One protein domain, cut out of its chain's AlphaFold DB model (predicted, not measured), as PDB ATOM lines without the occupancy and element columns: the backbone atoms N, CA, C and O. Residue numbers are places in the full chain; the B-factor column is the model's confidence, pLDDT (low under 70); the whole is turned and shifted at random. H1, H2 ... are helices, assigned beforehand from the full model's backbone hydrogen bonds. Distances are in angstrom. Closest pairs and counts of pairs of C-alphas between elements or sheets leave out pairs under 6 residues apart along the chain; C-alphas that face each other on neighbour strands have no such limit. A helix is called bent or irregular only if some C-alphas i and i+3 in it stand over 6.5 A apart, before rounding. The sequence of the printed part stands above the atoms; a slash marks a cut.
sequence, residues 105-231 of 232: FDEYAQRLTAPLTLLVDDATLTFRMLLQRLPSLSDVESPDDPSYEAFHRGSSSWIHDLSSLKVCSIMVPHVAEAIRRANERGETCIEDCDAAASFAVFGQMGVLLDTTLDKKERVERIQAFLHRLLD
ATOM      1  N   PHE A 105      28.736  24.352  -2.198       66.88
ATOM      2  CA  PHE A 105      28.280  23.430  -1.161       66.88
ATOM      3  C   PHE A 105      27.495  24.135  -0.062       66.88
ATOM      4  O   PHE A 105      26.496  23.598   0.398       66.88
ATOM      5  N   ASP A 106      27.920  25.331   0.351       67.25
ATOM      6  CA  ASP A 106      27.248  26.058   1.428       67.25
ATOM      7  C   ASP A 106      25.881  26.581   0.977       67.25
ATOM      8  O   ASP A 106      24.892  26.363   1.670       67.25
ATOM      9  N   GLU A 107      25.797  27.198  -0.203       68.75
ATOM     10  CA  GLU A 107      24.533  27.694  -0.765       68.75
ATOM     11  C   GLU A 107      23.583  26.538  -1.124       68.75
ATOM     12  O   GLU A 107      22.392  26.579  -0.813       68.75
ATOM     13  N   TYR A 108      24.120  25.462  -1.702       68.88
ATOM     14  CA  TYR A 108      23.373  24.252  -2.026       68.88
ATOM     15  C   TYR A 108      22.826  23.569  -0.767       68.88
ATOM     16  O   TYR A 108      21.628  23.302  -0.687       68.88
ATOM     17  N   ALA A 109      23.667  23.350   0.251       73.69
ATOM     18  CA  ALA A 109      23.248  22.750   1.514       73.69
ATOM     19  C   ALA A 109      22.257  23.642   2.272       73.69
ATOM     20  O   ALA A 109      21.297  23.124   2.838       73.69
ATOM     21  N   GLN A 110      22.431  24.968   2.260       76.94
ATOM     22  CA  GLN A 110      21.463  25.909   2.837       76.94
ATOM     23  C   GLN A 110      20.107  25.819   2.139       76.94
ATOM     24  O   GLN A 110      19.077  25.747   2.804       76.94
ATOM     25  N   ARG A 111      20.083  25.769   0.806       75.12
ATOM     26  CA  ARG A 111      18.828  25.650   0.060       75.12
ATOM     27  C   ARG A 111      18.146  24.299   0.286       75.12
ATOM     28  O   ARG A 111      16.931  24.275   0.456       75.12
ATOM     29  N   LEU A 112      18.907  23.201   0.334       72.88
ATOM     30  CA  LEU A 112      18.375  21.874   0.665       72.88
ATOM     31  C   LEU A 112      17.816  21.820   2.093       72.88
ATOM     32  O   LEU A 112      16.776  21.219   2.332       72.88
ATOM     33  N   THR A 113      18.488  22.451   3.054       79.25
ATOM     34  CA  THR A 113      18.060  22.426   4.461       79.25
ATOM     35  C   THR A 113      16.935  23.401   4.771       79.25
ATOM     36  O   THR A 113      16.179  23.136   5.695       79.25
ATOM     37  N   ALA A 114      16.760  24.479   4.005       82.56
ATOM     38  CA  ALA A 114      15.756  25.513   4.268       82.56
ATOM     39  C   ALA A 114      14.322  24.992   4.539       82.56
ATOM     40  O   ALA A 114      13.727  25.403   5.536       82.56
ATOM     41  N   PRO A 115      13.726  24.091   3.729       78.44
ATOM     42  CA  PRO A 115      12.406  23.541   4.055       78.44
ATOM     43  C   PRO A 115      12.427  22.628   5.292       78.44
ATOM     44  O   PRO A 115      11.447  22.581   6.034       78.44
ATOM     45  N   LEU A 116      13.533  21.916   5.537       81.88
ATOM     46  CA  LEU A 116      13.685  21.030   6.692       81.88
ATOM     47  C   LEU A 116      13.815  21.815   7.996       81.88
ATOM     48  O   LEU A 116      13.202  21.439   8.989       81.88
ATOM     49  N   THR A 117      14.589  22.898   8.004       86.62
ATOM     50  CA  THR A 117      14.764  23.752   9.183       86.62
ATOM     51  C   THR A 117      13.453  24.430   9.550       86.62
ATOM     52  O   THR A 117      13.067  24.376  10.711       86.62
ATOM     53  N   LEU A 118      12.696  24.940   8.567       85.69
ATOM     54  CA  LEU A 118      11.346  25.471   8.797       85.69
ATOM     55  C   LEU A 118      10.403  24.442   9.436       85.69
ATOM     56  O   LEU A 118       9.624  24.800  10.313       85.69
ATOM     57  N   LEU A 119      10.472  23.176   9.012       83.25
ATOM     58  CA  LEU A 119       9.671  22.103   9.599       83.25
ATOM     59  C   LEU A 119      10.123  21.773  11.028       83.25
ATOM     60  O   LEU A 119       9.289  21.679  11.921       83.25
ATOM     61  N   VAL A 120      11.427  21.580  11.244       86.50
ATOM     62  CA  VAL A 120      12.003  21.188  12.544       86.50
ATOM     63  C   VAL A 120      11.833  22.288  13.592       86.50
ATOM     64  O   VAL A 120      11.607  21.984  14.766       86.50
ATOM     65  N   ASP A 121      11.892  23.554  13.174       89.12
ATOM     66  CA  ASP A 121      11.723  24.725  14.039       89.12
ATOM     67  C   ASP A 121      10.267  25.118  14.299       89.12
ATOM     68  O   ASP A 121      10.013  26.005  15.120       89.12
ATOM     69  N   ASP A 122       9.300  24.440  13.680       87.19
ATOM     70  CA  ASP A 122       7.886  24.653  13.963       87.19
ATOM     71  C   ASP A 122       7.535  24.164  15.380       87.19
ATOM     72  O   ASP A 122       7.269  22.987  15.637       87.19
ATOM     73  N   ALA A 123       7.503  25.108  16.321       86.56
ATOM     74  CA  ALA A 123       7.189  24.856  17.723       86.56
ATOM     75  C   ALA A 123       5.750  24.362  17.965       86.56
ATOM     76  O   ALA A 123       5.447  23.926  19.077       86.56
ATOM     77  N   THR A 124       4.866  24.425  16.962       87.69
ATOM     78  CA  THR A 124       3.500  23.890  17.057       87.69
ATOM     79  C   THR A 124       3.449  22.374  16.875       87.69
ATOM     80  O   THR A 124       2.459  21.742  17.252       87.69
ATOM     81  N   LEU A 125       4.510  21.773  16.329       85.25
ATOM     82  CA  LEU A 125       4.595  20.338  16.112       85.25
ATOM     83  C   LEU A 125       5.139  19.623  17.351       85.25
ATOM     84  O   LEU A 125       6.122  20.031  17.977       85.25
ATOM     85  N   THR A 126       4.503  18.498  17.677       87.62
ATOM     86  CA  THR A 126       5.054  17.538  18.637       87.62
ATOM     87  C   THR A 126       6.256  16.834  18.021       87.62
ATOM     88  O   THR A 126       6.360  16.692  16.798       87.62
ATOM     89  N   PHE A 127       7.155  16.336  18.857       84.62
ATOM     90  CA  PHE A 127       8.348  15.631  18.407       84.62
ATOM     91  C   PHE A 127       7.998  14.367  17.614       84.62
ATOM     92  O   PHE A 127       8.599  14.079  16.578       84.62
ATOM     93  N   ARG A 128       6.923  13.674  18.013       82.31
ATOM     94  CA  ARG A 128       6.361  12.554  17.243       82.31
ATOM     95  C   ARG A 128       5.909  12.990  15.847       82.31
ATOM     96  O   ARG A 128       6.199  12.297  14.875       82.31
ATOM     97  N   MET A 129       5.208  14.121  15.732       82.44
ATOM     98  CA  MET A 129       4.763  14.637  14.431       82.44
ATOM     99  C   MET A 129       5.944  15.049  13.553       82.44
ATOM    100  O   MET A 129       5.883  14.821  12.348       82.44
ATOM    101  N   LEU A 130       7.017  15.597  14.134       82.38
ATOM    102  CA  LEU A 130       8.257  15.889  13.409       82.38
ATOM    103  C   LEU A 130       8.870  14.612  12.825       82.38
ATOM    104  O   LEU A 130       9.117  14.562  11.625       82.38
ATOM    105  N   LEU A 131       9.020  13.548  13.617       76.81
ATOM    106  CA  LEU A 131       9.585  12.273  13.141       76.81
ATOM    107  C   LEU A 131       8.751  11.599  12.048       76.81
ATOM    108  O   LEU A 131       9.302  10.981  11.140       76.81
ATOM    109  N   GLN A 132       7.429  11.753  12.107       73.56
ATOM    110  CA  GLN A 132       6.512  11.232  11.091       73.56
ATOM    111  C   GLN A 132       6.480  12.076   9.811       73.56
ATOM    112  O   GLN A 132       6.109  11.563   8.756       73.56
ATOM    113  N   ARG A 133       6.814  13.368   9.905       71.38
ATOM    114  CA  ARG A 133       6.769  14.326   8.790       71.38
ATOM    115  C   ARG A 133       8.123  14.614   8.165       71.38
ATOM    116  O   ARG A 133       8.134  15.226   7.102       71.38
ATOM    117  N   LEU A 134       9.224  14.223   8.808       65.62
ATOM    118  CA  LEU A 134      10.571  14.418   8.286       65.62
ATOM    119  C   LEU A 134      10.657  13.785   6.887       65.62
ATOM    120  O   LEU A 134      10.546  12.561   6.770       65.62
ATOM    121  N   PRO A 135      10.835  14.597   5.830       59.06
ATOM    122  CA  PRO A 135      11.136  14.073   4.509       59.06
ATOM    123  C   PRO A 135      12.434  13.271   4.599       59.06
ATOM    124  O   PRO A 135      13.346  13.648   5.343       59.06
ATOM    125  N   SER A 136      12.564  12.194   3.826       56.53
ATOM    126  CA  SER A 136      13.901  11.635   3.623       56.53
ATOM    127  C   SER A 136      14.763  12.699   2.937       56.53
ATOM    128  O   SER A 136      14.238  13.492   2.158       56.53
ATOM    129  N   LEU A 137      16.080  12.729   3.178       49.44
ATOM    130  CA  LEU A 137      16.977  13.665   2.472       49.44
ATOM    131  C   LEU A 137      16.759  13.597   0.946       49.44
ATOM    132  O   LEU A 137      16.692  14.612   0.262       49.44
ATOM    133  N   SER A 138      16.507  12.382   0.448       48.84
ATOM    134  CA  SER A 138      16.187  12.090  -0.949       48.84
ATOM    135  C   SER A 138      14.814  12.575  -1.441       48.84
ATOM    136  O   SER A 138      14.510  12.398  -2.617       48.84
ATOM    137  N   ASP A 139      13.940  13.097  -0.578       50.69
ATOM    138  CA  ASP A 139      12.671  13.754  -0.949       50.69
ATOM    139  C   ASP A 139      12.827  15.272  -1.108       50.69
ATOM    140  O   ASP A 139      11.957  15.921  -1.683       50.69
ATOM    141  N   VAL A 140      13.922  15.839  -0.596       51.09
ATOM    142  CA  VAL A 140      14.214  17.280  -0.660       51.09
ATOM    143  C   VAL A 140      14.992  17.642  -1.929       51.09
ATOM    144  O   VAL A 140      15.016  18.794  -2.358       51.09
ATOM    145  N   GLU A 141      15.586  16.640  -2.569       51.97
ATOM    146  CA  GLU A 141      16.220  16.741  -3.877       51.97
ATOM    147  C   GLU A 141      15.151  16.701  -4.975       51.97
ATOM    148  O   GLU A 141      14.631  15.641  -5.324       51.97
ATOM    149  N   SER A 142      14.797  17.872  -5.510       45.34
ATOM    150  CA  SER A 142      13.871  17.974  -6.641       45.34
ATOM    151  C   SER A 142      14.615  17.809  -7.974       45.34
ATOM    152  O   SER A 142      15.545  18.580  -8.230       45.34
ATOM    153  N   PRO A 143      14.178  16.894  -8.862       46.91
ATOM    154  CA  PRO A 143      14.703  16.777 -10.225       46.91
ATOM    155  C   PRO A 143      14.552  18.050 -11.072       46.91
ATOM    156  O   PRO A 143      15.271  18.216 -12.053       46.91
ATOM    157  N   ASP A 144      13.629  18.942 -10.696       40.69
ATOM    158  CA  ASP A 144      13.319  20.183 -11.415       40.69
ATOM    159  C   ASP A 144      14.200  21.380 -10.988       40.69
ATOM    160  O   ASP A 144      14.029  22.491 -11.496       40.69
ATOM    161  N   ASP A 145      15.135  21.202 -10.045       50.19
ATOM    162  CA  ASP A 145      16.073  22.262  -9.654       50.19
ATOM    163  C   ASP A 145      17.164  22.438 -10.742       50.19
ATOM    164  O   ASP A 145      17.851  21.479 -11.087       50.19
ATOM    165  N   PRO A 146      17.409  23.652 -11.273       40.97
ATOM    166  CA  PRO A 146      18.449  23.898 -12.283       40.97
ATOM    167  C   PRO A 146      19.857  23.444 -11.872       40.97
ATOM    168  O   PRO A 146      20.706  23.154 -12.714       40.97
ATOM    169  N   SER A 147      20.120  23.391 -10.570       38.81
ATOM    170  CA  SER A 147      21.376  22.893 -10.021       38.81
ATOM    171  C   SER A 147      21.383  21.376  -9.818       38.81
ATOM    172  O   SER A 147      22.462  20.795  -9.815       38.81
ATOM    173  N   TYR A 148      20.221  20.715  -9.761       45.06
ATOM    174  CA  TYR A 148      20.123  19.254  -9.813       45.06
ATOM    175  C   TYR A 148      20.790  18.732 -11.086       45.06
ATOM    176  O   TYR A 148      21.659  17.874 -11.016       45.06
ATOM    177  N   GLU A 149      20.513  19.324 -12.251       40.28
ATOM    178  CA  GLU A 149      21.212  18.934 -13.481       40.28
ATOM    179  C   GLU A 149      22.725  19.211 -13.439       40.28
ATOM    180  O   GLU A 149      23.496  18.406 -13.955       40.28
ATOM    181  N   ALA A 150      23.177  20.300 -12.811       41.78
ATOM    182  CA  ALA A 150      24.608  20.603 -12.676       41.78
ATOM    183  C   ALA A 150      25.339  19.638 -11.717       41.78
ATOM    184  O   ALA A 150      26.531  19.398 -11.890       41.78
ATOM    185  N   PHE A 151      24.622  19.059 -10.746       44.09
ATOM    186  CA  PHE A 151      25.126  18.073  -9.783       44.09
ATOM    187  C   PHE A 151      24.768  16.616 -10.126       44.09
ATOM    188  O   PHE A 151      25.205  15.715  -9.410       44.09
ATOM    189  N   HIS A 152      24.036  16.361 -11.221       44.69
ATOM    190  CA  HIS A 152      23.674  15.018 -11.705       44.69
ATOM    191  C   HIS A 152      24.035  14.741 -13.182       44.69
ATOM    192  O   HIS A 152      23.975  13.584 -13.609       44.69
ATOM    193  N   ARG A 153      24.460  15.733 -13.982       37.84
ATOM    194  CA  ARG A 153      25.048  15.477 -15.311       37.84
ATOM    195  C   ARG A 153      26.455  14.905 -15.158       37.84
ATOM    196  O   ARG A 153      27.420  15.644 -15.022       37.84
ATOM    197  N   GLY A 154      26.548  13.583 -15.275       40.81
ATOM    198  CA  GLY A 154      27.815  12.854 -15.290       40.81
ATOM    199  C   GLY A 154      28.364  12.641 -13.885       40.81
ATOM    200  O   GLY A 154      28.984  13.524 -13.314       40.81
ATOM    201  N   SER A 155      28.113  11.448 -13.340       40.91
ATOM    202  CA  SER A 155      28.906  10.806 -12.278       40.91
ATOM    203  C   SER A 155      29.217  11.580 -10.982       40.91
ATOM    204  O   SER A 155      29.914  11.039 -10.140       40.91
ATOM    205  N   SER A 156      28.648  12.743 -10.685       49.66
ATOM    206  CA  SER A 156      28.949  13.591  -9.512       49.66
ATOM    207  C   SER A 156      28.413  13.109  -8.141       49.66
ATOM    208  O   SER A 156      28.112  13.917  -7.266       49.66
ATOM    209  N   SER A 157      28.383  11.795  -7.884       50.00
ATOM    210  CA  SER A 157      27.964  11.176  -6.602       50.00
ATOM    211  C   SER A 157      28.720  11.702  -5.368       50.00
ATOM    212  O   SER A 157      28.187  11.728  -4.273       50.00
ATOM    213  N   TRP A 158      29.962  12.154  -5.528       50.25
ATOM    214  CA  TRP A 158      30.778  12.691  -4.429       50.25
ATOM    215  C   TRP A 158      30.339  14.083  -3.954       50.25
ATOM    216  O   TRP A 158      30.557  14.436  -2.795       50.25
ATOM    217  N   ILE A 159      29.754  14.889  -4.850       55.28
ATOM    218  CA  ILE A 159      29.209  16.205  -4.492       55.28
ATOM    219  C   ILE A 159      27.997  15.991  -3.595       55.28
ATOM    220  O   ILE A 159      27.824  16.719  -2.623       55.28
ATOM    221  N   HIS A 160      27.212  14.949  -3.876       59.81
ATOM    222  CA  HIS A 160      26.098  14.515  -3.044       59.81
ATOM    223  C   HIS A 160      26.556  14.090  -1.638       59.81
ATOM    224  O   HIS A 160      26.026  14.599  -0.650       59.81
ATOM    225  N   ASP A 161      27.614  13.279  -1.528       61.88
ATOM    226  CA  ASP A 161      28.152  12.829  -0.233       61.88
ATOM    227  C   ASP A 161      28.685  13.992   0.628       61.88
ATOM    228  O   ASP A 161      28.368  14.109   1.816       61.88
ATOM    229  N   LEU A 162      29.466  14.903   0.035       64.12
ATOM    230  CA  LEU A 162      29.973  16.085   0.744       64.12
ATOM    231  C   LEU A 162      28.854  17.064   1.110       64.12
ATOM    232  O   LEU A 162      28.864  17.639   2.203       64.12
ATOM    233  N   SER A 163      27.867  17.225   0.229       66.62
ATOM    234  CA  SER A 163      26.685  18.043   0.509       66.62
ATOM    235  C   SER A 163      25.861  17.441   1.644       66.62
ATOM    236  O   SER A 163      25.423  18.182   2.518       66.62
ATOM    237  N   SER A 164      25.736  16.114   1.711       71.81
ATOM    238  CA  SER A 164      25.048  15.403   2.795       71.81
ATOM    239  C   SER A 164      25.701  15.667   4.155       71.81
ATOM    240  O   SER A 164      25.005  15.947   5.132       71.81
ATOM    241  N   LEU A 165      27.036  15.673   4.225       76.50
ATOM    242  CA  LEU A 165      27.765  16.029   5.449       76.50
ATOM    243  C   LEU A 165      27.524  17.485   5.862       76.50
ATOM    244  O   LEU A 165      27.325  17.770   7.047       76.50
ATOM    245  N   LYS A 166      27.507  18.414   4.899       80.12
ATOM    246  CA  LYS A 166      27.226  19.826   5.180       80.12
ATOM    247  C   LYS A 166      25.780  20.030   5.637       80.12
ATOM    248  O   LYS A 166      25.563  20.713   6.636       80.12
ATOM    249  N   VAL A 167      24.817  19.387   4.977       80.69
ATOM    250  CA  VAL A 167      23.405  19.338   5.384       80.69
ATOM    251  C   VAL A 167      23.291  18.852   6.829       80.69
ATOM    252  O   VAL A 167      22.669  19.526   7.647       80.69
ATOM    253  N   CYS A 168      23.967  17.755   7.184       84.38
ATOM    254  CA  CYS A 168      23.986  17.255   8.557       84.38
ATOM    255  C   CYS A 168      24.512  18.307   9.544       84.38
ATOM    256  O   CYS A 168      23.871  18.569  10.559       84.38
ATOM    257  N   SER A 169      25.632  18.968   9.226       86.25
ATOM    258  CA  SER A 169      26.208  20.008  10.092       86.25
ATOM    259  C   SER A 169      25.272  21.198  10.329       86.25
ATOM    260  O   SER A 169      25.277  21.765  11.420       86.25
ATOM    261  N   ILE A 170      24.450  21.549   9.333       87.44
ATOM    262  CA  ILE A 170      23.431  22.595   9.457       87.44
ATOM    263  C   ILE A 170      22.275  22.093  10.322       87.44
ATOM    264  O   ILE A 170      21.837  22.812  11.207       87.44
ATOM    265  N   MET A 171      21.800  20.863  10.110       88.75
ATOM    266  CA  MET A 171      20.602  20.334  10.771       88.75
ATOM    267  C   MET A 171      20.788  20.005  12.259       88.75
ATOM    268  O   MET A 171      19.831  20.145  13.017       88.75
ATOM    269  N   VAL A 172      21.982  19.583  12.698       92.00
ATOM    270  CA  VAL A 172      22.241  19.196  14.103       92.00
ATOM    271  C   VAL A 172      21.754  20.227  15.132       92.00
ATOM    272  O   VAL A 172      20.984  19.828  16.006       92.00
ATOM    273  N   PRO A 173      22.117  21.524  15.063       94.50
ATOM    274  CA  PRO A 173      21.646  22.503  16.046       94.50
ATOM    275  C   PRO A 173      20.117  22.653  16.069       94.50
ATOM    276  O   PRO A 173      19.540  22.779  17.149       94.50
ATOM    277  N   HIS A 174      19.449  22.579  14.913       92.94
ATOM    278  CA  HIS A 174      17.983  22.652  14.831       92.94
ATOM    279  C   HIS A 174      17.316  21.421  15.456       92.94
ATOM    280  O   HIS A 174      16.344  21.542  16.200       92.94
ATOM    281  N   VAL A 175      17.860  20.224  15.211       91.62
ATOM    282  CA  VAL A 175      17.351  18.982  15.811       91.62
ATOM    283  C   VAL A 175      17.596  18.960  17.321       91.62
ATOM    284  O   VAL A 175      16.700  18.571  18.069       91.62
ATOM    285  N   ALA A 176      18.754  19.431  17.793       94.38
ATOM    286  CA  ALA A 176      19.043  19.547  19.223       94.38
ATOM    287  C   ALA A 176      18.054  20.491  19.922       94.38
ATOM    288  O   ALA A 176      17.543  20.173  20.993       94.38
ATOM    289  N   GLU A 177      17.735  21.628  19.298       95.00
ATOM    290  CA  GLU A 177      16.699  22.539  19.786       95.00
ATOM    291  C   GLU A 177      15.313  21.879  19.794       95.00
ATOM    292  O   GLU A 177      14.581  21.996  20.774       95.00
ATOM    293  N   ALA A 178      14.953  21.137  18.744       92.50
ATOM    294  CA  ALA A 178      13.684  20.418  18.695       92.50
ATOM    295  C   ALA A 178      13.550  19.385  19.826       92.50
ATOM    296  O   ALA A 178      12.486  19.303  20.443       92.50
ATOM    297  N   ILE A 179      14.627  18.657  20.144       92.75
ATOM    298  CA  ILE A 179      14.676  17.734  21.287       92.75
ATOM    299  C   ILE A 179      14.546  18.503  22.610       92.75
ATOM    300  O   ILE A 179      13.752  18.113  23.464       92.75
ATOM    301  N   ARG A 180      15.253  19.631  22.776       95.00
ATOM    302  CA  ARG A 180      15.148  20.470  23.986       95.00
ATOM    303  C   ARG A 180      13.721  20.975  24.210       95.00
ATOM    304  O   ARG A 180      13.185  20.806  25.302       95.00
ATOM    305  N   ARG A 181      13.056  21.473  23.164       94.19
ATOM    306  CA  ARG A 181      11.636  21.862  23.220       94.19
ATOM    307  C   ARG A 181      10.721  20.686  23.577       94.19
ATOM    308  O   ARG A 181       9.752  20.860  24.312       94.19
ATOM    309  N   ALA A 182      11.011  19.490  23.067       92.44
ATOM    310  CA  ALA A 182      10.255  18.283  23.395       92.44
ATOM    311  C   ALA A 182      10.409  17.893  24.877       92.44
ATOM    312  O   ALA A 182       9.414  17.568  25.526       92.44
ATOM    313  N   ASN A 183      11.621  17.999  25.435       93.94
ATOM    314  CA  ASN A 183      11.879  17.796  26.864       93.94
ATOM    315  C   ASN A 183      11.103  18.800  27.731       93.94
ATOM    316  O   ASN A 183      10.464  18.408  28.704       93.94
ATOM    317  N   GLU A 184      11.110  20.086  27.367       94.19
ATOM    318  CA  GLU A 184      10.375  21.136  28.094       94.19
ATOM    319  C   GLU A 184       8.864  20.870  28.145       94.19
ATOM    320  O   GLU A 184       8.198  21.201  29.128       94.19
ATOM    321  N   ARG A 185       8.319  20.237  27.100       92.62
ATOM    322  CA  ARG A 185       6.907  19.836  27.020       92.62
ATOM    323  C   ARG A 185       6.619  18.468  27.645       92.62
ATOM    324  O   ARG A 185       5.463  18.049  27.660       92.62
ATOM    325  N   GLY A 186       7.637  17.784  28.166       91.88
ATOM    326  CA  GLY A 186       7.518  16.449  28.754       91.88
ATOM    327  C   GLY A 186       7.247  15.338  27.736       91.88
ATOM    328  O   GLY A 186       6.714  14.297  28.109       91.88
ATOM    329  N   GLU A 187       7.570  15.551  26.457       90.75
ATOM    330  CA  GLU A 187       7.399  14.548  25.395       90.75
ATOM    331  C   GLU A 187       8.524  13.504  25.373       90.75
ATOM    332  O   GLU A 187       8.321  12.394  24.889       90.75
ATOM    333  N   THR A 188       9.708  13.860  25.871       89.88
ATOM    334  CA  THR A 188      10.886  12.990  25.987       89.88
ATOM    335  C   THR A 188      11.716  13.397  27.215       89.88
ATOM    336  O   THR A 188      11.393  14.386  27.879       89.88
ATOM    337  N   CYS A 189      12.730  12.605  27.573       92.00
ATOM    338  CA  CYS A 189      13.623  12.854  28.712       92.00
ATOM    339  C   CYS A 189      15.109  12.721  28.335       92.00
ATOM    340  O   CYS A 189      15.923  12.187  29.087       92.00
ATOM    341  N   ILE A 190      15.479  13.200  27.149       92.94
ATOM    342  CA  ILE A 190      16.848  13.078  26.641       92.94
ATOM    343  C   ILE A 190      17.762  14.072  27.366       92.94
ATOM    344  O   ILE A 190      17.656  15.278  27.158       92.94
ATOM    345  N   GLU A 191      18.685  13.574  28.191       92.06
ATOM    346  CA  GLU A 191      19.624  14.419  28.946       92.06
ATOM    347  C   GLU A 191      20.617  15.155  28.027       92.06
ATOM    348  O   GLU A 191      20.756  16.374  28.112       92.06
ATOM    349  N   ASP A 192      21.271  14.429  27.112       95.00
ATOM    350  CA  ASP A 192      22.244  14.985  26.163       95.00
ATOM    351  C   ASP A 192      21.602  15.195  24.783       95.00
ATOM    352  O   ASP A 192      21.651  14.344  23.887       95.00
ATOM    353  N   CYS A 193      20.943  16.345  24.632       94.38
ATOM    354  CA  CYS A 193      20.227  16.708  23.410       94.38
ATOM    355  C   CYS A 193      21.160  16.869  22.202       94.38
ATOM    356  O   CYS A 193      20.768  16.540  21.081       94.38
ATOM    357  N   ASP A 194      22.385  17.355  22.416       93.81
ATOM    358  CA  ASP A 194      23.355  17.587  21.345       93.81
ATOM    359  C   ASP A 194      23.906  16.259  20.811       93.81
ATOM    360  O   ASP A 194      23.965  16.051  19.594       93.81
ATOM    361  N   ALA A 195      24.240  15.316  21.701       92.06
ATOM    362  CA  ALA A 195      24.643  13.975  21.292       92.06
ATOM    363  C   ALA A 195      23.499  13.243  20.580       92.06
ATOM    364  O   ALA A 195      23.713  12.681  19.503       92.06
ATOM    365  N   ALA A 196      22.281  13.289  21.127       90.94
ATOM    366  CA  ALA A 196      21.116  12.662  20.505       90.94
ATOM    367  C   ALA A 196      20.833  13.230  19.105       90.94
ATOM    368  O   ALA A 196      20.620  12.461  18.166       90.94
ATOM    369  N   ALA A 197      20.906  14.553  18.934       91.25
ATOM    370  CA  ALA A 197      20.766  15.200  17.632       91.25
ATOM    371  C   ALA A 197      21.871  14.782  16.657       91.25
ATOM    372  O   ALA A 197      21.587  14.459  15.505       91.25
ATOM    373  N   SER A 198      23.122  14.732  17.118       90.06
ATOM    374  CA  SER A 198      24.252  14.281  16.304       90.06
ATOM    375  C   SER A 198      24.052  12.847  15.803       90.06
ATOM    376  O   SER A 198      24.161  12.592  14.603       90.06
ATOM    377  N   PHE A 199      23.666  11.916  16.683       88.69
ATOM    378  CA  PHE A 199      23.371  10.534  16.293       88.69
ATOM    379  C   PHE A 199      22.153  10.427  15.376       88.69
ATOM    380  O   PHE A 199      22.192   9.658  14.416       88.69
ATOM    381  N   ALA A 200      21.097  11.203  15.625       85.75
ATOM    382  CA  ALA A 200      19.908  11.188  14.785       85.75
ATOM    383  C   ALA A 200      20.199  11.684  13.359       85.75
ATOM    384  O   ALA A 200      19.718  11.103  12.389       85.75
ATOM    385  N   VAL A 201      21.021  12.728  13.231       85.81
ATOM    386  CA  VAL A 201      21.317  13.373  11.948       85.81
ATOM    387  C   VAL A 201      22.435  12.658  11.185       85.81
ATOM    388  O   VAL A 201      22.246  12.344  10.012       85.81
ATOM    389  N   PHE A 202      23.576  12.360  11.819       84.75
ATOM    390  CA  PHE A 202      24.714  11.704  11.160       84.75
ATOM    391  C   PHE A 202      24.607  10.176  11.143       84.75
ATOM    392  O   PHE A 202      25.048   9.535  10.188       84.75
ATOM    393  N   GLY A 203      24.022   9.562  12.176       83.88
ATOM    394  CA  GLY A 203      23.982   8.102  12.320       83.88
ATOM    395  C   GLY A 203      23.173   7.393  11.230       83.88
ATOM    396  O   GLY A 203      23.439   6.236  10.915       83.88
ATOM    397  N   GLN A 204      22.234   8.098  10.596       81.81
ATOM    398  CA  GLN A 204      21.430   7.583   9.482       81.81
ATOM    399  C   GLN A 204      22.187   7.497   8.146       81.81
ATOM    400  O   GLN A 204      21.726   6.786   7.251       81.81
ATOM    401  N   MET A 205      23.342   8.163   7.988       77.69
ATOM    402  CA  MET A 205      24.054   8.222   6.699       77.69
ATOM    403  C   MET A 205      24.411   6.835   6.157       77.69
ATOM    404  O   MET A 205      24.276   6.596   4.962       77.69
ATOM    405  N   GLY A 206      24.795   5.898   7.030       77.50
ATOM    406  CA  GLY A 206      25.130   4.533   6.615       77.50
ATOM    407  C   GLY A 206      23.961   3.786   5.964       77.50
ATOM    408  O   GLY A 206      24.187   2.970   5.080       77.50
ATOM    409  N   VAL A 207      22.720   4.088   6.363       79.88
ATOM    410  CA  VAL A 207      21.507   3.509   5.759       79.88
ATOM    411  C   VAL A 207      21.049   4.334   4.556       79.88
ATOM    412  O   VAL A 207      20.649   3.761   3.548       79.88
ATOM    413  N   LEU A 208      21.128   5.669   4.626       72.50
ATOM    414  CA  LEU A 208      20.750   6.560   3.521       72.50
ATOM    415  C   LEU A 208      21.576   6.304   2.255       72.50
ATOM    416  O   LEU A 208      21.019   6.308   1.155       72.50
ATOM    417  N   LEU A 209      22.877   6.056   2.415       72.56
ATOM    418  CA  LEU A 209      23.830   5.862   1.319       72.56
ATOM    419  C   LEU A 209      23.919   4.402   0.835       72.56
ATOM    420  O   LEU A 209      24.635   4.119  -0.124       72.56
ATOM    421  N   ASP A 210      23.185   3.466   1.448       73.00
ATOM    422  CA  ASP A 210      23.193   2.057   1.044       73.00
ATOM    423  C   ASP A 210      22.401   1.839  -0.255       73.00
ATOM    424  O   ASP A 210      21.180   1.660  -0.255       73.00
ATOM    425  N   THR A 211      23.110   1.819  -1.385       72.00
ATOM    426  CA  THR A 211      22.529   1.627  -2.723       72.00
ATOM    427  C   THR A 211      21.925   0.240  -2.954       72.00
ATOM    428  O   THR A 211      21.205   0.063  -3.936       72.00
ATOM    429  N   THR A 212      22.155  -0.725  -2.055       80.12
ATOM    430  CA  THR A 212      21.561  -2.069  -2.141       80.12
ATOM    431  C   THR A 212      20.116  -2.113  -1.640       80.12
ATOM    432  O   THR A 212      19.373  -3.029  -1.996       80.12
ATOM    433  N   LEU A 213      19.700  -1.119  -0.850       74.62
ATOM    434  CA  LEU A 213      18.341  -0.979  -0.335       74.62
ATOM    435  C   LEU A 213      17.528  -0.043  -1.226       74.62
ATOM    436  O   LEU A 213      18.039   0.981  -1.687       74.62
ATOM    437  N   ASP A 214      16.245  -0.334  -1.427       80.44
ATOM    438  CA  ASP A 214      15.349   0.639  -2.048       80.44
ATOM    439  C   ASP A 214      15.064   1.825  -1.104       80.44
ATOM    440  O   ASP A 214      15.279   1.762   0.108       80.44
ATOM    441  N   LYS A 215      14.596   2.942  -1.669       68.69
ATOM    442  CA  LYS A 215      14.376   4.189  -0.921       68.69
ATOM    443  C   LYS A 215      13.371   4.024   0.225       68.69
ATOM    444  O   LYS A 215      13.555   4.632   1.276       68.69
ATOM    445  N   LYS A 216      12.331   3.205   0.044       77.56
ATOM    446  CA  LYS A 216      11.290   3.001   1.055       77.56
ATOM    447  C   LYS A 216      11.851   2.229   2.250       77.56
ATOM    448  O   LYS A 216      11.679   2.661   3.386       77.56
ATOM    449  N   GLU A 217      12.590   1.158   1.983       82.06
ATOM    450  CA  GLU A 217      13.251   0.337   2.998       82.06
ATOM    451  C   GLU A 217      14.253   1.156   3.829       82.06
ATOM    452  O   GLU A 217      14.312   1.017   5.053       82.06
ATOM    453  N   ARG A 218      15.017   2.062   3.198       81.19
ATOM    454  CA  ARG A 218      15.939   2.962   3.921       81.19
ATOM    455  C   ARG A 218      15.195   3.832   4.934       81.19
ATOM    456  O   ARG A 218      15.609   3.907   6.091       81.19
ATOM    457  N   VAL A 219      14.094   4.459   4.515       76.81
ATOM    458  CA  VAL A 219      13.282   5.339   5.373       76.81
ATOM    459  C   VAL A 219      12.681   4.568   6.543       76.81
ATOM    460  O   VAL A 219      12.815   5.002   7.687       76.81
ATOM    461  N   GLU A 220      12.086   3.402   6.283       83.50
ATOM    462  CA  GLU A 220      11.470   2.570   7.323       83.50
ATOM    463  C   GLU A 220      12.496   2.134   8.383       83.50
ATOM    464  O   GLU A 220      12.227   2.224   9.584       83.50
ATOM    465  N   ARG A 221      13.708   1.741   7.966       86.69
ATOM    466  CA  ARG A 221      14.793   1.379   8.895       86.69
ATOM    467  C   ARG A 221      15.252   2.550   9.753       86.69
ATOM    468  O   ARG A 221      15.436   2.373  10.958       86.69
ATOM    469  N   ILE A 222      15.445   3.722   9.146       83.31
ATOM    470  CA  ILE A 222      15.890   4.929   9.851       83.31
ATOM    471  C   ILE A 222      14.845   5.338  10.885       83.31
ATOM    472  O   ILE A 222      15.177   5.478  12.060       83.31
ATOM    473  N   GLN A 223      13.576   5.443  10.489       80.25
ATOM    474  CA  GLN A 223      12.494   5.810  11.402       80.25
ATOM    475  C   GLN A 223      12.368   4.813  12.559       80.25
ATOM    476  O   GLN A 223      12.332   5.218  13.720       80.25
ATOM    477  N   ALA A 224      12.380   3.506  12.275       84.00
ATOM    478  CA  ALA A 224      12.307   2.472  13.308       84.00
ATOM    479  C   ALA A 224      13.508   2.492  14.272       84.00
ATOM    480  O   ALA A 224      13.396   2.065  15.425       84.00
ATOM    481  N   PHE A 225      14.680   2.932  13.812       85.62
ATOM    482  CA  PHE A 225      15.845   3.111  14.672       85.62
ATOM    483  C   PHE A 225      15.728   4.375  15.528       85.62
ATOM    484  O   PHE A 225      15.895   4.283  16.741       85.62
ATOM    485  N   LEU A 226      15.374   5.518  14.932       82.75
ATOM    486  CA  LEU A 226      15.224   6.789  15.645       82.75
ATOM    487  C   LEU A 226      14.148   6.720  16.732       82.75
ATOM    488  O   LEU A 226      14.388   7.189  17.839       82.75
ATOM    489  N   HIS A 227      13.017   6.063  16.461       82.19
ATOM    490  CA  HIS A 227      11.974   5.820  17.464       82.19
ATOM    491  C   HIS A 227      12.502   5.086  18.704       82.19
ATOM    492  O   HIS A 227      12.216   5.471  19.832       82.19
ATOM    493  N   ARG A 228      13.330   4.053  18.503       83.31
ATOM    494  CA  ARG A 228      13.939   3.298  19.610       83.31
ATOM    495  C   ARG A 228      15.044   4.072  20.315       83.31
ATOM    496  O   ARG A 228      15.154   3.985  21.528       83.31
ATOM    497  N   LEU A 229      15.875   4.788  19.558       78.38
ATOM    498  CA  LEU A 229      16.993   5.558  20.099       78.38
ATOM    499  C   LEU A 229      16.511   6.685  21.019       78.38
ATOM    500  O   LEU A 229      17.153   6.975  22.021       78.38
ATOM    501  N   LEU A 230      15.400   7.319  20.650       76.50
ATOM    502  CA  LEU A 230      14.856   8.493  21.328       76.50
ATOM    503  C   LEU A 230      13.737   8.138  22.328       76.50
ATOM    504  O   LEU A 230      13.157   9.045  22.920       76.50
ATOM    505  N   ASP A 231      13.461   6.839  22.504       73.62
ATOM    506  CA  ASP A 231      12.472   6.257  23.424       73.62
ATOM    507  C   ASP A 231      11.051   6.849  23.290       73.62
ATOM    508  O   ASP A 231      10.429   7.275  24.263       73.62
TER     509      ASP A 231
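What this domain is: This is residues 105 to 231 of the 232 residues of a protein of Coriobacterium glomerans (strain ATCC 49209 / DSM 20642 / JCM 10262 / PW2) (UniProt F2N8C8). A long bent helix, H5, is the spine of this domain; H1 crosses its arm H5a on one side, and H6 folds back along it on the other. H8 runs beyond H6 as a loosely joined outlying helix beside the short H7, while H4 lies at the far end near the start of H5a and residues 153 to 158 stick out there. The printed part has 127 residues with eight named helices, H1 to H8 in order, and no named strand: the class is all helix. The whole is compact, with a radius of gyration of the C-alphas of 14.9 A, yet elongated, spanning 48 by 30 by 22 A.

Where its parts are: Start with H5, residues 157 to 184, assigned as one helix by its hydrogen bonds but bent: C-alphas 170 and 173 are 6.8 A apart. Find C-alpha 157 at (27.964, 11.176, -6.602); from there arm H5a runs 20.2 A to residue 170, and arm H5b, residues 173 to 184, runs 16.6 A to C-alpha 184 at (10.375, 21.136, 28.094). H1, residues 105 to 120, spans 21.4 A; it is irregular, with C-alphas 112 and 115 7.1 A apart, and has a kink of 42 degrees near residue 113. H6 is residues 193 to 202, 14.0 A long, and H8 is residues 215 to 229, 21.2 A long, ending at C-alpha 229 (16.993, 5.558, 20.099). The short helices are H2, residues 127 to 133; H3, 137 to 140; H4, 146 to 152; and H7, 205 to 208.

How they stand to each other: Look first at H5, the hub, whose arms stand at a steep tilt of 41 degrees. H1 touches H5a at a steep tilt of 50 degrees; the closest C-alphas, of Ala 109 and Val 167, are 5.2 A apart. H6 touches H5b, opposite ways at a steep tilt of 46 degrees, with C-alphas of Ala 176 and Ala 197 closest at 4.9 A. H2 and H5b only just touch, with 3 pairs of C-alphas within 8 A, Phe 127 and Ala 182 closest at 6.0 A. H4 is close to H5a but not clearly touching: the C-alphas of Phe 151 and Ile 159 are 6.9 A apart. H3 is likewise close to H1 but not clearly touching, Leu 112 to Val 140 at 6.3 A between C-alphas. H7 touches H8, which meets it with residues 218 to 222 alone, the closest C-alphas, of Val 207 and Arg 218, being 5.9 A apart; H8 and H5a are apart. Each O i to N i+4 pair is within hydrogen-bond range in H2, H5a, H5b and H6, against 10 of 12 in H1, 2 of 3 in H4 and 10 of 11 in H8; H3 and H7 are too short for such a pair.

The domain as a whole: The two C-alphas farthest apart, of Gly 154 and Gly 186, are 48.6 A apart. The printed part has no cut and no long link. The mean pLDDT of the printed part is 75.6; look for values under 70 at residues 105 to 108, 134 to 163 and 215.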